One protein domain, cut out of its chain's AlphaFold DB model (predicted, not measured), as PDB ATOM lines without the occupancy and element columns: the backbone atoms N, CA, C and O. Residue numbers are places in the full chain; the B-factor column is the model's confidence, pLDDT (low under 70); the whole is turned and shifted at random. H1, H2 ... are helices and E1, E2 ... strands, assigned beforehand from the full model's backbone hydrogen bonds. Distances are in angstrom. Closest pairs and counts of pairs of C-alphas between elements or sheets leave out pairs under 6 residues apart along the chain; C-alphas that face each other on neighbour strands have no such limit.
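Overview. This is residues 162 to 268 of the 343 residues of the protein "Leishmanolysin-like peptidase" of Salmo salar (UniProt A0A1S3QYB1). With little regular structure, this is a strongly twisted four-stranded sheet wrapped in loops: E1 and H1 lie off one side, residues 235 to 259 pass the other, pairing briefly with E2, and H2 grazes it. The 107 printed residues hold E1, H1, E2, E3, E4, E5 and H2 in order; the sheet, E2-E3-E4-E5, is a meander, each strand antiparallel to the one before. The class is mixed, with 38 residues in named elements; the whole is compact, radius of gyration of the C-alphas 13.2 A, spans 39 by 29 by 24 A.

Arrangement. E1, residues 162 to 164, pairs with no named strand. H1, residues 173 to 178, is only just not on the sheet, with 4 pairs of C-alphas within 10 A; its O i to N i+4 pairs are within hydrogen-bond range. E2, residues 187 to 192, and E3, residues 208 to 218, form a hairpin; N 190 and O 210 are 2.8 A apart. E3 bends by 69 degrees at residue 211 and forms a hairpin with E4, residues 221 to 225; N 215 and O 223 are 2.9 A apart. E4 and E5, residues 232 to 234, form another; N 224 and O 232 are 3.0 A apart. H2, residues 260 to 263, too short for such a pair, only grazes the sheet; its closest C-alphas to E3 are those of His 263 and Cys 216, 6.1 A.

Along the chain. E1 begins at C-alpha 162 (186.135, 161.317, 254.864). E3 measures 26.7 A. H2 ends at C-alpha 263 (192.346, 177.349, 238.121).

Size, cuts and confidence. The C-alphas farthest apart, of Ser 200 and Leu 219, are 40.1 A apart. The printed part has no cut; the links E2 to E3 and E5 to H2 are long. The pLDDT is under 70 in residues 197 to 205, 236 to 253 and 256 to 268.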
ATOM      1  N   MET A 162     187.263 161.915 255.611       86.94
ATOM      2  CA  MET A 162     186.135 161.317 254.864       86.94
ATOM      3  C   MET A 162     185.040 162.364 254.584       86.94
ATOM      4  O   MET A 162     183.953 162.339 255.154       86.94
ATOM      5  N   SER A 163     185.404 163.372 253.800       86.69
ATOM      6  CA  SER A 163     184.607 164.549 253.451       86.69
ATOM      7  C   SER A 163     185.059 165.069 252.085       86.69
ATOM      8  O   SER A 163     185.474 166.218 251.912       86.69
ATOM      9  N   GLU A 164     185.051 164.171 251.106       92.62
ATOM     10  CA  GLU A 164     185.276 164.479 249.703       92.62
ATOM     11  C   GLU A 164     184.231 165.492 249.247       92.62
ATOM     12  O   GLU A 164     183.050 165.160 249.125       92.62
ATOM     13  N   CYS A 165     184.666 166.714 248.943       94.19
ATOM     14  CA  CYS A 165     183.768 167.772 248.501       94.19
ATOM     15  C   CYS A 165     183.038 167.395 247.210       94.19
ATOM     16  O   CYS A 165     181.962 167.914 246.947       94.19
ATOM     17  N   TRP A 166     183.600 166.487 246.404       92.25
ATOM     18  CA  TRP A 166     183.037 166.142 245.104       92.25
ATOM     19  C   TRP A 166     181.970 165.039 245.119       92.25
ATOM     20  O   TRP A 166     181.462 164.677 244.056       92.25
ATOM     21  N   LYS A 167     181.645 164.490 246.295       93.25
ATOM     22  CA  LYS A 167     180.670 163.408 246.450       93.25
ATOM     23  C   LYS A 167     179.393 163.909 247.119       93.25
ATOM     24  O   LYS A 167     179.425 164.321 248.273       93.25
ATOM     25  N   GLU A 168     178.266 163.803 246.418       93.44
ATOM     26  CA  GLU A 168     176.944 164.218 246.922       93.44
ATOM     27  C   GLU A 168     176.528 163.479 248.206       93.44
ATOM     28  O   GLU A 168     175.854 164.057 249.048       93.44
ATOM     29  N   GLU A 169     176.983 162.239 248.411       93.12
ATOM     30  CA  GLU A 169     176.688 161.449 249.620       93.12
ATOM     31  C   GLU A 169     177.248 162.052 250.922       93.12
ATOM     32  O   GLU A 169     176.780 161.710 252.006       93.12
ATOM     33  N   ASN A 170     178.230 162.953 250.817       91.88
ATOM     34  CA  ASN A 170     178.810 163.662 251.955       91.88
ATOM     35  C   ASN A 170     178.031 164.941 252.318       91.88
ATOM     36  O   ASN A 170     178.336 165.566 253.335       91.88
ATOM     37  N   GLU A 171     177.037 165.338 251.515       90.50
ATOM     38  CA  GLU A 171     176.198 166.502 251.794       90.50
ATOM     39  C   GLU A 171     175.327 166.259 253.032       90.50
ATOM     40  O   GLU A 171     174.651 165.237 253.164       90.50
ATOM     41  N   ARG A 172     175.333 167.223 253.956       86.81
ATOM     42  CA  ARG A 172     174.494 167.214 255.157       86.81
ATOM     43  C   ARG A 172     173.611 168.446 255.151       86.81
ATOM     44  O   ARG A 172     174.133 169.555 255.094       86.81
ATOM     45  N   GLU A 173     172.301 168.248 255.294       80.12
ATOM     46  CA  GLU A 173     171.314 169.341 255.301       80.12
ATOM     47  C   GLU A 173     171.681 170.436 256.307       80.12
ATOM     48  O   GLU A 173     171.635 171.616 255.978       80.12
ATOM     49  N   THR A 174     172.155 170.049 257.497       76.38
ATOM     50  CA  THR A 174     172.611 171.001 258.511       76.38
ATOM     51  C   THR A 174     173.742 171.888 257.983       76.38
ATOM     52  O   THR A 174     173.603 173.105 258.017       76.38
ATOM     53  N   GLU A 175     174.830 171.321 257.446       75.88
ATOM     54  CA  GLU A 175     175.957 172.074 256.855       75.88
ATOM     55  C   GLU A 175     175.505 172.994 255.711       75.88
ATOM     56  O   GLU A 175     175.879 174.164 255.658       75.88
ATOM     57  N   THR A 176     174.612 172.528 254.843       76.25
ATOM     58  CA  THR A 176     174.041 173.374 253.788       76.25
ATOM     59  C   THR A 176     173.252 174.563 254.357       76.25
ATOM     60  O   THR A 176     173.317 175.666 253.806       76.25
ATOM     61  N   GLU A 177     172.533 174.380 255.465       77.06
ATOM     62  CA  GLU A 177     171.749 175.437 256.107       77.06
ATOM     63  C   GLU A 177     172.615 176.492 256.801       77.06
ATOM     64  O   GLU A 177     172.371 177.680 256.583       77.06
ATOM     65  N   TRP A 178     173.618 176.098 257.599       76.12
ATOM     66  CA  TRP A 178     174.394 177.047 258.419       76.12
ATOM     67  C   TRP A 178     175.652 177.579 257.728       76.12
ATOM     68  O   TRP A 178     175.972 178.754 257.894       76.12
ATOM     69  N   SER A 179     176.355 176.752 256.953       82.38
ATOM     70  CA  SER A 179     177.603 177.136 256.284       82.38
ATOM     71  C   SER A 179     177.484 177.289 254.777       82.38
ATOM     72  O   SER A 179     178.414 177.772 254.135       82.38
ATOM     73  N   GLY A 180     176.338 176.922 254.200       87.38
ATOM     74  CA  GLY A 180     176.099 177.056 252.768       87.38
ATOM     75  C   GLY A 180     176.890 176.058 251.922       87.38
ATOM     76  O   GLY A 180     177.086 176.289 250.727       87.38
ATOM     77  N   GLU A 181     177.358 174.969 252.532       92.12
ATOM     78  CA  GLU A 181     178.183 173.975 251.856       92.12
ATOM     79  C   GLU A 181     177.393 173.175 250.820       92.12
ATOM     80  O   GLU A 181     176.220 172.845 251.011       92.12
ATOM     81  N   LEU A 182     178.069 172.882 249.709       93.12
ATOM     82  CA  LEU A 182     177.536 172.156 248.564       93.12
ATOM     83  C   LEU A 182     178.541 171.097 248.122       93.12
ATOM     84  O   LEU A 182     179.709 171.408 247.865       93.12
ATOM     85  N   TYR A 183     178.066 169.870 247.933       94.75
ATOM     86  CA  TYR A 183     178.903 168.749 247.507       94.75
ATOM     87  C   TYR A 183     178.478 168.257 246.127       94.75
ATOM     88  O   TYR A 183     177.467 167.582 245.989       94.75
ATOM     89  N   ARG A 184     179.209 168.627 245.078       94.94
ATOM     90  CA  ARG A 184     178.946 168.252 243.677       94.94
ATOM     91  C   ARG A 184     180.260 167.921 242.988       94.94
ATOM     92  O   ARG A 184     181.312 168.280 243.491       94.94
ATOM     93  N   ILE A 185     180.240 167.319 241.800       91.94
ATOM     94  CA  ILE A 185     181.476 166.951 241.075       91.94
ATOM     95  C   ILE A 185     182.465 168.127 240.880       91.94
ATOM     96  O   ILE A 185     183.689 167.951 240.855       91.94
ATOM     97  N   ASP A 186     181.934 169.346 240.790       92.62
ATOM     98  CA  ASP A 186     182.662 170.605 240.676       92.62
ATOM     99  C   ASP A 186     182.879 171.313 242.024       92.62
ATOM    100  O   ASP A 186     183.291 172.463 242.044       92.62
ATOM    101  N   SER A 187     182.647 170.666 243.161       94.25
ATOM    102  CA  SER A 187     182.935 171.236 244.479       94.25
ATOM    103  C   SER A 187     184.388 171.060 244.890       94.25
ATOM    104  O   SER A 187     185.032 170.043 244.608       94.25
ATOM    105  N   ARG A 188     184.912 172.077 245.569       93.56
ATOM    106  CA  ARG A 188     186.265 172.134 246.122       93.56
ATOM    107  C   ARG A 188     186.218 172.631 247.564       93.56
ATOM    108  O   ARG A 188     185.250 173.270 247.972       93.56
ATOM    109  N   CYS A 189     187.251 172.302 248.326       93.75
ATOM    110  CA  CYS A 189     187.437 172.781 249.685       93.75
ATOM    111  C   CYS A 189     188.076 174.168 249.660       93.75
ATOM    112  O   CYS A 189     189.114 174.356 249.027       93.75
ATOM    113  N   PHE A 190     187.490 175.102 250.397       92.19
ATOM    114  CA  PHE A 190     188.018 176.439 250.628       92.19
ATOM    115  C   PHE A 190     188.108 176.719 252.125       92.19
ATOM    116  O   PHE A 190     187.262 176.273 252.903       92.19
ATOM    117  N   PHE A 191     189.110 177.494 252.526       89.69
ATOM    118  CA  PHE A 191     189.194 178.023 253.879       89.69
ATOM    119  C   PHE A 191     188.120 179.093 254.072       89.69
ATOM    120  O   PHE A 191     188.070 180.078 253.338       89.69
ATOM    121  N   SER A 192     187.223 178.888 255.034       88.00
ATOM    122  CA  SER A 192     186.085 179.769 255.250       88.00
ATOM    123  C   SER A 192     185.580 179.727 256.691       88.00
ATOM    124  O   SER A 192     185.514 178.671 257.315       88.00
ATOM    125  N   ASN A 193     185.175 180.884 257.212       85.06
ATOM    126  CA  ASN A 193     184.425 181.010 258.467       85.06
ATOM    127  C   ASN A 193     182.977 181.471 258.224       85.06
ATOM    128  O   ASN A 193     182.335 181.991 259.131       85.06
ATOM    129  N   LEU A 194     182.466 181.279 257.000       81.12
ATOM    130  CA  LEU A 194     181.102 181.647 256.641       81.12
ATOM    131  C   LEU A 194     180.098 180.953 257.571       81.12
ATOM    132  O   LEU A 194     180.195 179.741 257.813       81.12
ATOM    133  N   SER A 195     179.157 181.733 258.094       76.25
ATOM    134  CA  SER A 195     178.094 181.283 258.986       76.25
ATOM    135  C   SER A 195     176.820 182.090 258.748       76.25
ATOM    136  O   SER A 195     176.871 183.267 258.385       76.25
ATOM    137  N   ARG A 196     175.663 181.460 258.963       74.75
ATOM    138  CA  ARG A 196     174.342 182.087 258.863       74.75
ATOM    139  C   ARG A 196     173.733 182.324 260.242       74.75
ATOM    140  O   ARG A 196     173.655 181.403 261.051       74.75
ATOM    141  N   GLU A 197     173.252 183.544 260.487       59.34
ATOM    142  CA  GLU A 197     172.843 184.069 261.807       59.34
ATOM    143  C   GLU A 197     171.728 183.287 262.533       59.34
ATOM    144  O   GLU A 197     171.554 183.459 263.737       59.34
ATOM    145  N   ASN A 198     170.983 182.403 261.862       56.50
ATOM    146  CA  ASN A 198     169.814 181.739 262.456       56.50
ATOM    147  C   ASN A 198     170.106 180.460 263.261       56.50
ATOM    148  O   ASN A 198     169.164 179.829 263.743       56.50
ATOM    149  N   VAL A 199     171.370 180.066 263.446       54.69
ATOM    150  CA  VAL A 199     171.719 178.853 264.201       54.69
ATOM    151  C   VAL A 199     172.645 179.212 265.362       54.69
ATOM    152  O   VAL A 199     173.835 179.447 265.183       54.69
ATOM    153  N   SER A 200     172.087 179.237 266.576       45.91
ATOM    154  CA  SER A 200     172.767 179.524 267.848       45.91
ATOM    155  C   SER A 200     173.694 178.388 268.302       45.91
ATOM    156  O   SER A 200     173.594 177.889 269.425       45.91
ATOM    157  N   LEU A 201     174.572 177.927 267.421       53.84
ATOM    158  CA  LEU A 201     175.723 177.132 267.813       53.84
ATOM    159  C   LEU A 201     176.859 178.120 268.051       53.84
ATOM    160  O   LEU A 201     177.014 179.084 267.310       53.84
ATOM    161  N   SER A 202     177.616 177.929 269.126       46.16
ATOM    162  CA  SER A 202     178.824 178.697 269.419       46.16
ATOM    163  C   SER A 202     179.866 178.419 268.331       46.16
ATOM    164  O   SER A 202     180.745 177.575 268.505       46.16
ATOM    165  N   VAL A 203     179.708 179.045 267.168       53.06
ATOM    166  CA  VAL A 203     180.629 178.919 266.047       53.06
ATOM    167  C   VAL A 203     181.848 179.745 266.420       53.06
ATOM    168  O   VAL A 203     181.750 180.953 266.627       53.06
ATOM    169  N   SER A 204     182.994 179.092 266.582       54.38
ATOM    170  CA  SER A 204     184.253 179.819 266.638       54.38
ATOM    171  C   SER A 204     184.430 180.561 265.316       54.38
ATOM    172  O   SER A 204     184.270 179.956 264.260       54.38
ATOM    173  N   ASP A 205     184.869 181.822 265.363       61.81
ATOM    174  CA  ASP A 205     185.335 182.609 264.200       61.81
ATOM    175  C   ASP A 205     186.507 181.945 263.435       61.81
ATOM    176  O   ASP A 205     187.104 182.534 262.530       61.81
ATOM    177  N   SER A 206     186.868 180.714 263.807       77.00
ATOM    178  CA  SER A 206     187.918 179.917 263.205       77.00
ATOM    179  C   SER A 206     187.599 179.641 261.743       77.00
ATOM    180  O   SER A 206     186.593 179.015 261.410       77.00
ATOM    181  N   VAL A 207     188.518 180.055 260.887       85.62
ATOM    182  CA  VAL A 207     188.563 179.647 259.489       85.62
ATOM    183  C   VAL A 207     188.798 178.136 259.429       85.62
ATOM    184  O   VAL A 207     189.768 177.640 259.998       85.62
ATOM    185  N   VAL A 208     187.901 177.412 258.757       90.94
ATOM    186  CA  VAL A 208     187.961 175.952 258.581       90.94
ATOM    187  C   VAL A 208     187.742 175.571 257.119       90.94
ATOM    188  O   VAL A 208     187.311 176.394 256.315       90.94
ATOM    189  N   GLY A 209     188.028 174.323 256.751       92.69
ATOM    190  CA  GLY A 209     187.735 173.825 255.407       92.69
ATOM    191  C   GLY A 209     186.239 173.616 255.174       92.69
ATOM    192  O   GLY A 209     185.583 172.906 255.938       92.69
ATOM    193  N   ARG A 210     185.712 174.198 254.094       92.81
ATOM    194  CA  ARG A 210     184.308 174.098 253.672       92.81
ATOM    195  C   ARG A 210     184.186 173.797 252.187       92.81
ATOM    196  O   ARG A 210     184.993 174.276 251.394       92.81
ATOM    197  N   CYS A 211     183.178 173.021 251.807       94.75
ATOM    198  CA  CYS A 211     182.975 172.613 250.420       94.75
ATOM    199  C   CYS A 211     182.019 173.560 249.681       94.75
ATOM    200  O   CYS A 211     180.849 173.673 250.043       94.75
ATOM    201  N   TYR A 212     182.492 174.182 248.600       93.81
ATOM    202  CA  TYR A 212     181.676 175.017 247.711       93.81
ATOM    203  C   TYR A 212     181.888 174.609 246.259       93.81
ATOM    204  O   TYR A 212     182.965 174.129 245.895       93.81
ATOM    205  N   ARG A 213     180.887 174.822 245.400       93.69
ATOM    206  CA  ARG A 213     181.071 174.593 243.959       93.69
ATOM    207  C   ARG A 213     182.026 175.630 243.398       93.69
ATOM    208  O   ARG A 213     181.945 176.787 243.792       93.69
ATOM    209  N   HIS A 214     182.883 175.237 242.465       90.75
ATOM    210  CA  HIS A 214     183.796 176.133 241.758       90.75
ATOM    211  C   HIS A 214     183.585 176.035 240.244       90.75
ATOM    212  O   HIS A 214     183.264 174.971 239.714       90.75
ATOM    213  N   ARG A 215     183.803 177.142 239.532       90.50
ATOM    214  CA  ARG A 215     183.925 177.151 238.068       90.50
ATOM    215  C   ARG A 215     184.989 178.140 237.622       90.50
ATOM    216  O   ARG A 215     185.027 179.266 238.116       90.50
ATOM    217  N   CYS A 216     185.813 177.762 236.653       87.25
ATOM    218  CA  CYS A 216     186.780 178.684 236.063       87.25
ATOM    219  C   CYS A 216     186.088 179.622 235.063       87.25
ATOM    220  O   CYS A 216     185.341 179.168 234.194       87.25
ATOM    221  N   THR A 217     186.364 180.923 235.160       87.44
ATOM    222  CA  THR A 217     185.856 181.961 234.239       87.44
ATOM    223  C   THR A 217     186.942 182.514 233.316       87.44
ATOM    224  O   THR A 217     186.640 183.223 232.358       87.44
ATOM    225  N   GLY A 218     188.208 182.169 233.562       80.94
ATOM    226  CA  GLY A 218     189.348 182.524 232.726       80.94
ATOM    227  C   GLY A 218     190.669 182.106 233.367       80.94
ATOM    228  O   GLY A 218     190.686 181.427 234.393       80.94
ATOM    229  N   LEU A 219     191.786 182.534 232.773       74.06
ATOM    230  CA  LEU A 219     193.115 182.319 233.353       74.06
ATOM    231  C   LEU A 219     193.187 182.960 234.742       74.06
ATOM    232  O   LEU A 219     192.920 184.153 234.882       74.06
ATOM    233  N   ASN A 220     193.536 182.158 235.749       71.88
ATOM    234  CA  ASN A 220     193.643 182.556 237.154       71.88
ATOM    235  C   ASN A 220     192.381 183.230 237.726       71.88
ATOM    236  O   ASN A 220     192.458 184.058 238.633       71.88
ATOM    237  N   ARG A 221     191.201 182.908 237.178       79.56
ATOM    238  CA  ARG A 221     189.918 183.472 237.609       79.56
ATOM    239  C   ARG A 221     188.882 182.371 237.747       79.56
ATOM    240  O   ARG A 221     188.625 181.626 236.799       79.56
ATOM    241  N   TYR A 222     188.264 182.298 238.916       85.38
ATOM    242  CA  TYR A 222     187.173 181.377 239.185       85.38
ATOM    243  C   TYR A 222     186.073 182.059 239.990       85.38
ATOM    244  O   TYR A 222     186.253 183.135 240.560       85.38
ATOM    245  N   GLN A 223     184.914 181.420 239.983       89.31
ATOM    246  CA  GLN A 223     183.777 181.772 240.811       89.31
ATOM    247  C   GLN A 223     183.434 180.599 241.712       89.31
ATOM    248  O   GLN A 223     183.626 179.445 241.312       89.31
ATOM    249  N   ILE A 224     182.884 180.898 242.883       90.69
ATOM    250  CA  ILE A 224     182.306 179.890 243.768       90.69
ATOM    251  C   ILE A 224     180.800 180.069 243.889       90.69
ATOM    252  O   ILE A 224     180.283 181.172 243.724       90.69
ATOM    253  N   LEU A 225     180.100 178.980 244.185       90.81
ATOM    254  CA  LEU A 225     178.692 179.014 244.551       90.81
ATOM    255  C   LEU A 225     178.541 178.471 245.966       90.81
ATOM    256  O   LEU A 225     178.852 177.306 246.227       90.81
ATOM    257  N   VAL A 226     178.027 179.325 246.843       89.88
ATOM    258  CA  VAL A 226     177.539 178.955 248.171       89.88
ATOM    259  C   VAL A 226     176.034 178.713 248.049       89.88
ATOM    260  O   VAL A 226     175.347 179.421 247.304       89.88
ATOM    261  N   SER A 227     175.497 177.708 248.746       88.56
ATOM    262  CA  SER A 227     174.050 177.440 248.756       88.56
ATOM    263  C   SER A 227     173.281 178.728 249.052       88.56
ATOM    264  O   SER A 227     173.669 179.441 249.963       88.56
ATOM    265  N   GLY A 228     172.219 179.070 248.316       82.62
ATOM    266  CA  GLY A 228     171.413 180.282 248.570       82.62
ATOM    267  C   GLY A 228     172.077 181.635 248.244       82.62
ATOM    268  O   GLY A 228     171.583 182.670 248.696       82.62
ATOM    269  N   SER A 229     173.171 181.631 247.480       82.56
ATOM    270  CA  SER A 229     173.815 182.825 246.909       82.56
ATOM    271  C   SER A 229     173.890 182.722 245.379       82.56
ATOM    272  O   SER A 229     173.654 181.650 244.814       82.56
ATOM    273  N   ASP A 230     174.226 183.827 244.714       87.75
ATOM    274  CA  ASP A 230     174.662 183.807 243.315       87.75
ATOM    275  C   ASP A 230     176.140 183.393 243.203       87.75
ATOM    276  O   ASP A 230     176.860 183.290 244.192       87.75
ATOM    277  N   TRP A 231     176.621 183.149 241.981       89.31
ATOM    278  CA  TRP A 231     178.047 182.891 241.758       89.31
ATOM    279  C   TRP A 231     178.885 184.108 242.161       89.31
ATOM    280  O   TRP A 231     178.755 185.180 241.568       89.31
ATOM    281  N   LEU A 232     179.779 183.913 243.124       86.31
ATOM    282  CA  LEU A 232     180.659 184.944 243.662       86.31
ATOM    283  C   LEU A 232     182.005 184.904 242.940       86.31
ATOM    284  O   LEU A 232     182.622 183.843 242.828       86.31
ATOM    285  N   ASP A 233     182.467 186.054 242.453       84.38
ATOM    286  CA  ASP A 233     183.809 186.190 241.885       84.38
ATOM    287  C   ASP A 233     184.877 186.048 242.966       84.38
ATOM    288  O   ASP A 233     184.884 186.783 243.953       84.38
ATOM    289  N   CYS A 234     185.814 185.130 242.726       76.50
ATOM    290  CA  CYS A 234     186.902 184.804 243.630       76.50
ATOM    291  C   CYS A 234     188.254 185.190 243.023       76.50
ATOM    292  O   CYS A 234     188.934 184.335 242.446       76.50
ATOM    293  N   PRO A 235     188.674 186.471 243.110       71.25
ATOM    294  CA  PRO A 235     190.029 186.831 242.731       71.25
ATOM    295  C   PRO A 235     191.012 186.160 243.691       71.25
ATOM    296  O   PRO A 235     190.730 186.013 244.878       71.25
ATOM    297  N   VAL A 236     192.151 185.724 243.170       66.94
ATOM    298  CA  VAL A 236     193.189 184.999 243.914       66.94
ATOM    299  C   VAL A 236     193.724 185.817 245.095       66.94
ATOM    300  O   VAL A 236     193.953 187.017 244.949       66.94
ATOM    301  N   GLY A 237     193.960 185.169 246.240       62.41
ATOM    302  CA  GLY A 237     194.536 185.795 247.433       62.41
ATOM    303  C   GLY A 237     193.601 186.780 248.133       62.41
ATOM    304  O   GLY A 237     194.066 187.629 248.891       62.41
ATOM    305  N   SER A 238     192.301 186.718 247.847       62.97
ATOM    306  CA  SER A 238     191.303 187.622 248.400       62.97
ATOM    307  C   SER A 238     190.390 186.922 249.393       62.97
ATOM    308  O   SER A 238     190.205 185.704 249.394       62.97
ATOM    309  N   THR A 239     189.811 187.758 250.238       64.56
ATOM    310  CA  THR A 239     188.871 187.381 251.274       64.56
ATOM    311  C   THR A 239     187.548 188.033 250.908       64.56
ATOM    312  O   THR A 239     187.442 189.261 250.934       64.56
ATOM    313  N   ILE A 240     186.557 187.238 250.514       66.19
ATOM    314  CA  ILE A 240     185.283 187.773 250.010       66.19
ATOM    315  C   ILE A 240     184.249 187.711 251.118       66.19
ATOM    316  O   ILE A 240     184.067 186.662 251.731       66.19
ATOM    317  N   GLN A 241     183.572 188.832 251.351       62.88
ATOM    318  CA  GLN A 241     182.320 188.863 252.098       62.88
ATOM    319  C   GLN A 241     181.184 188.679 251.098       62.88
ATOM    320  O   GLN A 241     181.177 189.375 250.084       62.88
ATOM    321  N   ASP A 242     180.263 187.744 251.348       58.62
ATOM    322  CA  ASP A 242     179.064 187.567 250.520       58.62
ATOM    323  C   ASP A 242     178.217 188.852 250.589       58.62
ATOM    324  O   ASP A 242     177.634 189.133 251.639       58.62
ATOM    325  N   PRO A 243     178.159 189.678 249.525       45.81
ATOM    326  CA  PRO A 243     177.492 190.966 249.599       45.81
ATOM    327  C   PRO A 243     176.013 190.888 249.189       45.81
ATOM    328  O   PRO A 243     175.318 191.892 249.318       45.81
ATOM    329  N   HIS A 244     175.527 189.754 248.659       48.41
ATOM    330  CA  HIS A 244     174.215 189.674 248.002       48.41
ATOM    331  C   HIS A 244     173.534 188.304 248.149       48.41
ATOM    332  O   HIS A 244     173.058 187.730 247.170       48.41
ATOM    333  N   SER A 245     173.371 187.807 249.376       43.16
ATOM    334  CA  SER A 245     172.234 186.920 249.633       43.16
ATOM    335  C   SER A 245     170.989 187.783 249.894       43.16
ATOM    336  O   SER A 245     171.055 188.729 250.682       43.16
ATOM    337  N   PRO A 246     169.817 187.482 249.303       41.16
ATOM    338  CA  PRO A 246     168.549 188.090 249.713       41.16
ATOM    339  C   PRO A 246     168.163 187.761 251.174       41.16
ATOM    340  O   PRO A 246     167.123 188.214 251.649       41.16
ATOM    341  N   ALA A 247     169.002 187.025 251.908       40.41
ATOM    342  CA  ALA A 247     169.031 187.011 253.360       40.41
ATOM    343  C   ALA A 247     170.225 187.840 253.863       40.41
ATOM    344  O   ALA A 247     171.379 187.467 253.669       40.41
ATOM    345  N   ALA A 248     169.949 188.938 254.562       43.66
ATOM    346  CA  ALA A 248     170.923 189.790 255.247       43.66
ATOM    347  C   ALA A 248     171.623 189.100 256.448       43.66
ATOM    348  O   ALA A 248     171.832 189.735 257.473       43.66
ATOM    349  N   SER A 249     171.934 187.804 256.357       52.72
ATOM    350  CA  SER A 249     172.212 186.941 257.513       52.72
ATOM    351  C   SER A 249     173.469 186.084 257.379       52.72
ATOM    352  O   SER A 249     173.668 185.203 258.210       52.72
ATOM    353  N   THR A 250     174.305 186.289 256.358       55.31
ATOM    354  CA  THR A 250     175.572 185.557 256.213       55.31
ATOM    355  C   THR A 250     176.741 186.445 256.643       55.31
ATOM    356  O   THR A 250     176.947 187.517 256.078       55.31
ATOM    357  N   THR A 251     177.524 186.002 257.625       57.31
ATOM    358  CA  THR A 251     178.744 186.677 258.092       57.31
ATOM    359  C   THR A 251     179.954 185.766 257.912       57.31
ATOM    360  O   THR A 251     179.846 184.542 257.953       57.31
ATOM    361  N   GLY A 252     181.119 186.365 257.673       61.22
ATOM    362  CA  GLY A 252     182.369 185.640 257.458       61.22
ATOM    363  C   GLY A 252     182.911 185.800 256.045       61.22
ATOM    364  O   GLY A 252     182.480 186.661 255.274       61.22
ATOM    365  N   THR A 253     183.930 185.010 255.742       69.00
ATOM    366  CA  THR A 253     184.743 185.152 254.549       69.00
ATOM    367  C   THR A 253     185.149 183.807 253.956       69.00
ATOM    368  O   THR A 253     185.094 182.758 254.608       69.00
ATOM    369  N   VAL A 254     185.544 183.839 252.685       72.50
ATOM    370  CA  VAL A 254     186.193 182.721 251.990       72.50
ATOM    371  C   VAL A 254     187.559 183.194 251.512       72.50
ATOM    372  O   VAL A 254     187.636 184.217 250.833       72.50
ATOM    373  N   THR A 255     188.611 182.465 251.879       74.25
ATOM    374  CA  THR A 255     189.985 182.729 251.444       74.25
ATOM    375  C   THR A 255     190.258 181.975 250.151       74.25
ATOM    376  O   THR A 255     190.079 180.757 250.075       74.25
ATOM    377  N   THR A 256     190.708 182.702 249.136       63.97
ATOM    378  CA  THR A 256     191.133 182.130 247.861       63.97
ATOM    379  C   THR A 256     192.646 181.946 247.872       63.97
ATOM    380  O   THR A 256     193.407 182.906 247.975       63.97
ATOM    381  N   GLU A 257     193.115 180.708 247.767       63.66
ATOM    382  CA  GLU A 257     194.550 180.442 247.669       63.66
ATOM    383  C   GLU A 257     195.012 180.578 246.214       63.66
ATOM    384  O   GLU A 257     194.242 180.355 245.274       63.66
ATOM    385  N   ASN A 258     196.270 180.989 246.023       57.81
ATOM    386  CA  ASN A 258     196.922 181.022 244.713       57.81
ATOM    387  C   ASN A 258     197.356 179.607 244.311       57.81
ATOM    388  O   ASN A 258     198.542 179.345 244.125       57.81
ATOM    389  N   ASP A 259     196.388 178.693 244.237       65.25
ATOM    390  CA  ASP A 259     196.616 177.302 243.863       65.25
ATOM    391  C   ASP A 259     196.261 177.090 242.375       65.25
ATOM    392  O   ASP A 259     195.095 177.248 241.980       65.25
ATOM    393  N   PRO A 260     197.228 176.676 241.531       60.00
ATOM    394  CA  PRO A 260     196.988 176.273 240.146       60.00
ATOM    395  C   PRO A 260     195.844 175.261 239.953       60.00
ATOM    396  O   PRO A 260     195.242 175.224 238.878       60.00
ATOM    397  N   LEU A 261     195.528 174.441 240.957       65.25
ATOM    398  CA  LEU A 261     194.443 173.460 240.924       65.25
ATOM    399  C   LEU A 261     193.048 174.078 240.982       65.25
ATOM    400  O   LEU A 261     192.123 173.526 240.384       65.25
ATOM    401  N   LEU A 262     192.888 175.224 241.646       57.97
ATOM    402  CA  LEU A 262     191.627 175.975 241.659       57.97
ATOM    403  C   LEU A 262     191.377 176.702 240.325       57.97
ATOM    404  O   LEU A 262     190.270 177.170 240.061       57.97
ATOM    405  N   HIS A 263     192.394 176.758 239.460       54.75
ATOM    406  CA  HIS A 263     192.346 177.349 238.121       54.75
ATOM    407  C   HIS A 263     192.150 176.327 236.998       54.75
ATOM    408  O   HIS A 263     192.209 176.682 235.817       54.75
ATOM    409  N   GLN A 264     191.901 175.064 237.344       59.94
ATOM    410  CA  GLN A 264     191.637 174.002 236.384       59.94
ATOM    411  C   GLN A 264     190.261 173.393 236.641       59.94
ATOM    412  O   GLN A 264     190.030 172.756 237.668       59.94
ATOM    413  N   ASN A 265     189.364 173.508 235.653       52.94
ATOM    414  CA  ASN A 265     188.132 172.725 235.614       52.94
ATOM    415  C   ASN A 265     188.526 171.250 235.527       52.94
ATOM    416  O   ASN A 265     188.810 170.732 234.448       52.94
ATOM    417  N   THR A 266     188.613 170.577 236.666       51.62
ATOM    418  CA  THR A 266     189.054 169.188 236.679       51.62
ATOM    419  C   THR A 266     187.891 168.315 236.232       51.62
ATOM    420  O   THR A 266     187.059 167.904 237.038       51.62
ATOM    421  N   ILE A 267     187.841 168.036 234.929       42.78
ATOM    422  CA  ILE A 267     187.292 166.778 234.426       42.78
ATOM    423  C   ILE A 267     188.123 165.675 235.108       42.78
ATOM    424  O   ILE A 267     189.345 165.838 235.194       42.78
ATOM    425  N   PRO A 268     187.514 164.616 235.674       39.78
ATOM    426  CA  PRO A 268     188.282 163.485 236.186       39.78
ATOM    427  C   PRO A 268     189.268 163.036 235.109       39.78
ATOM    428  O   PRO A 268     188.888 162.886 233.948       39.78
TER     429      PRO A 268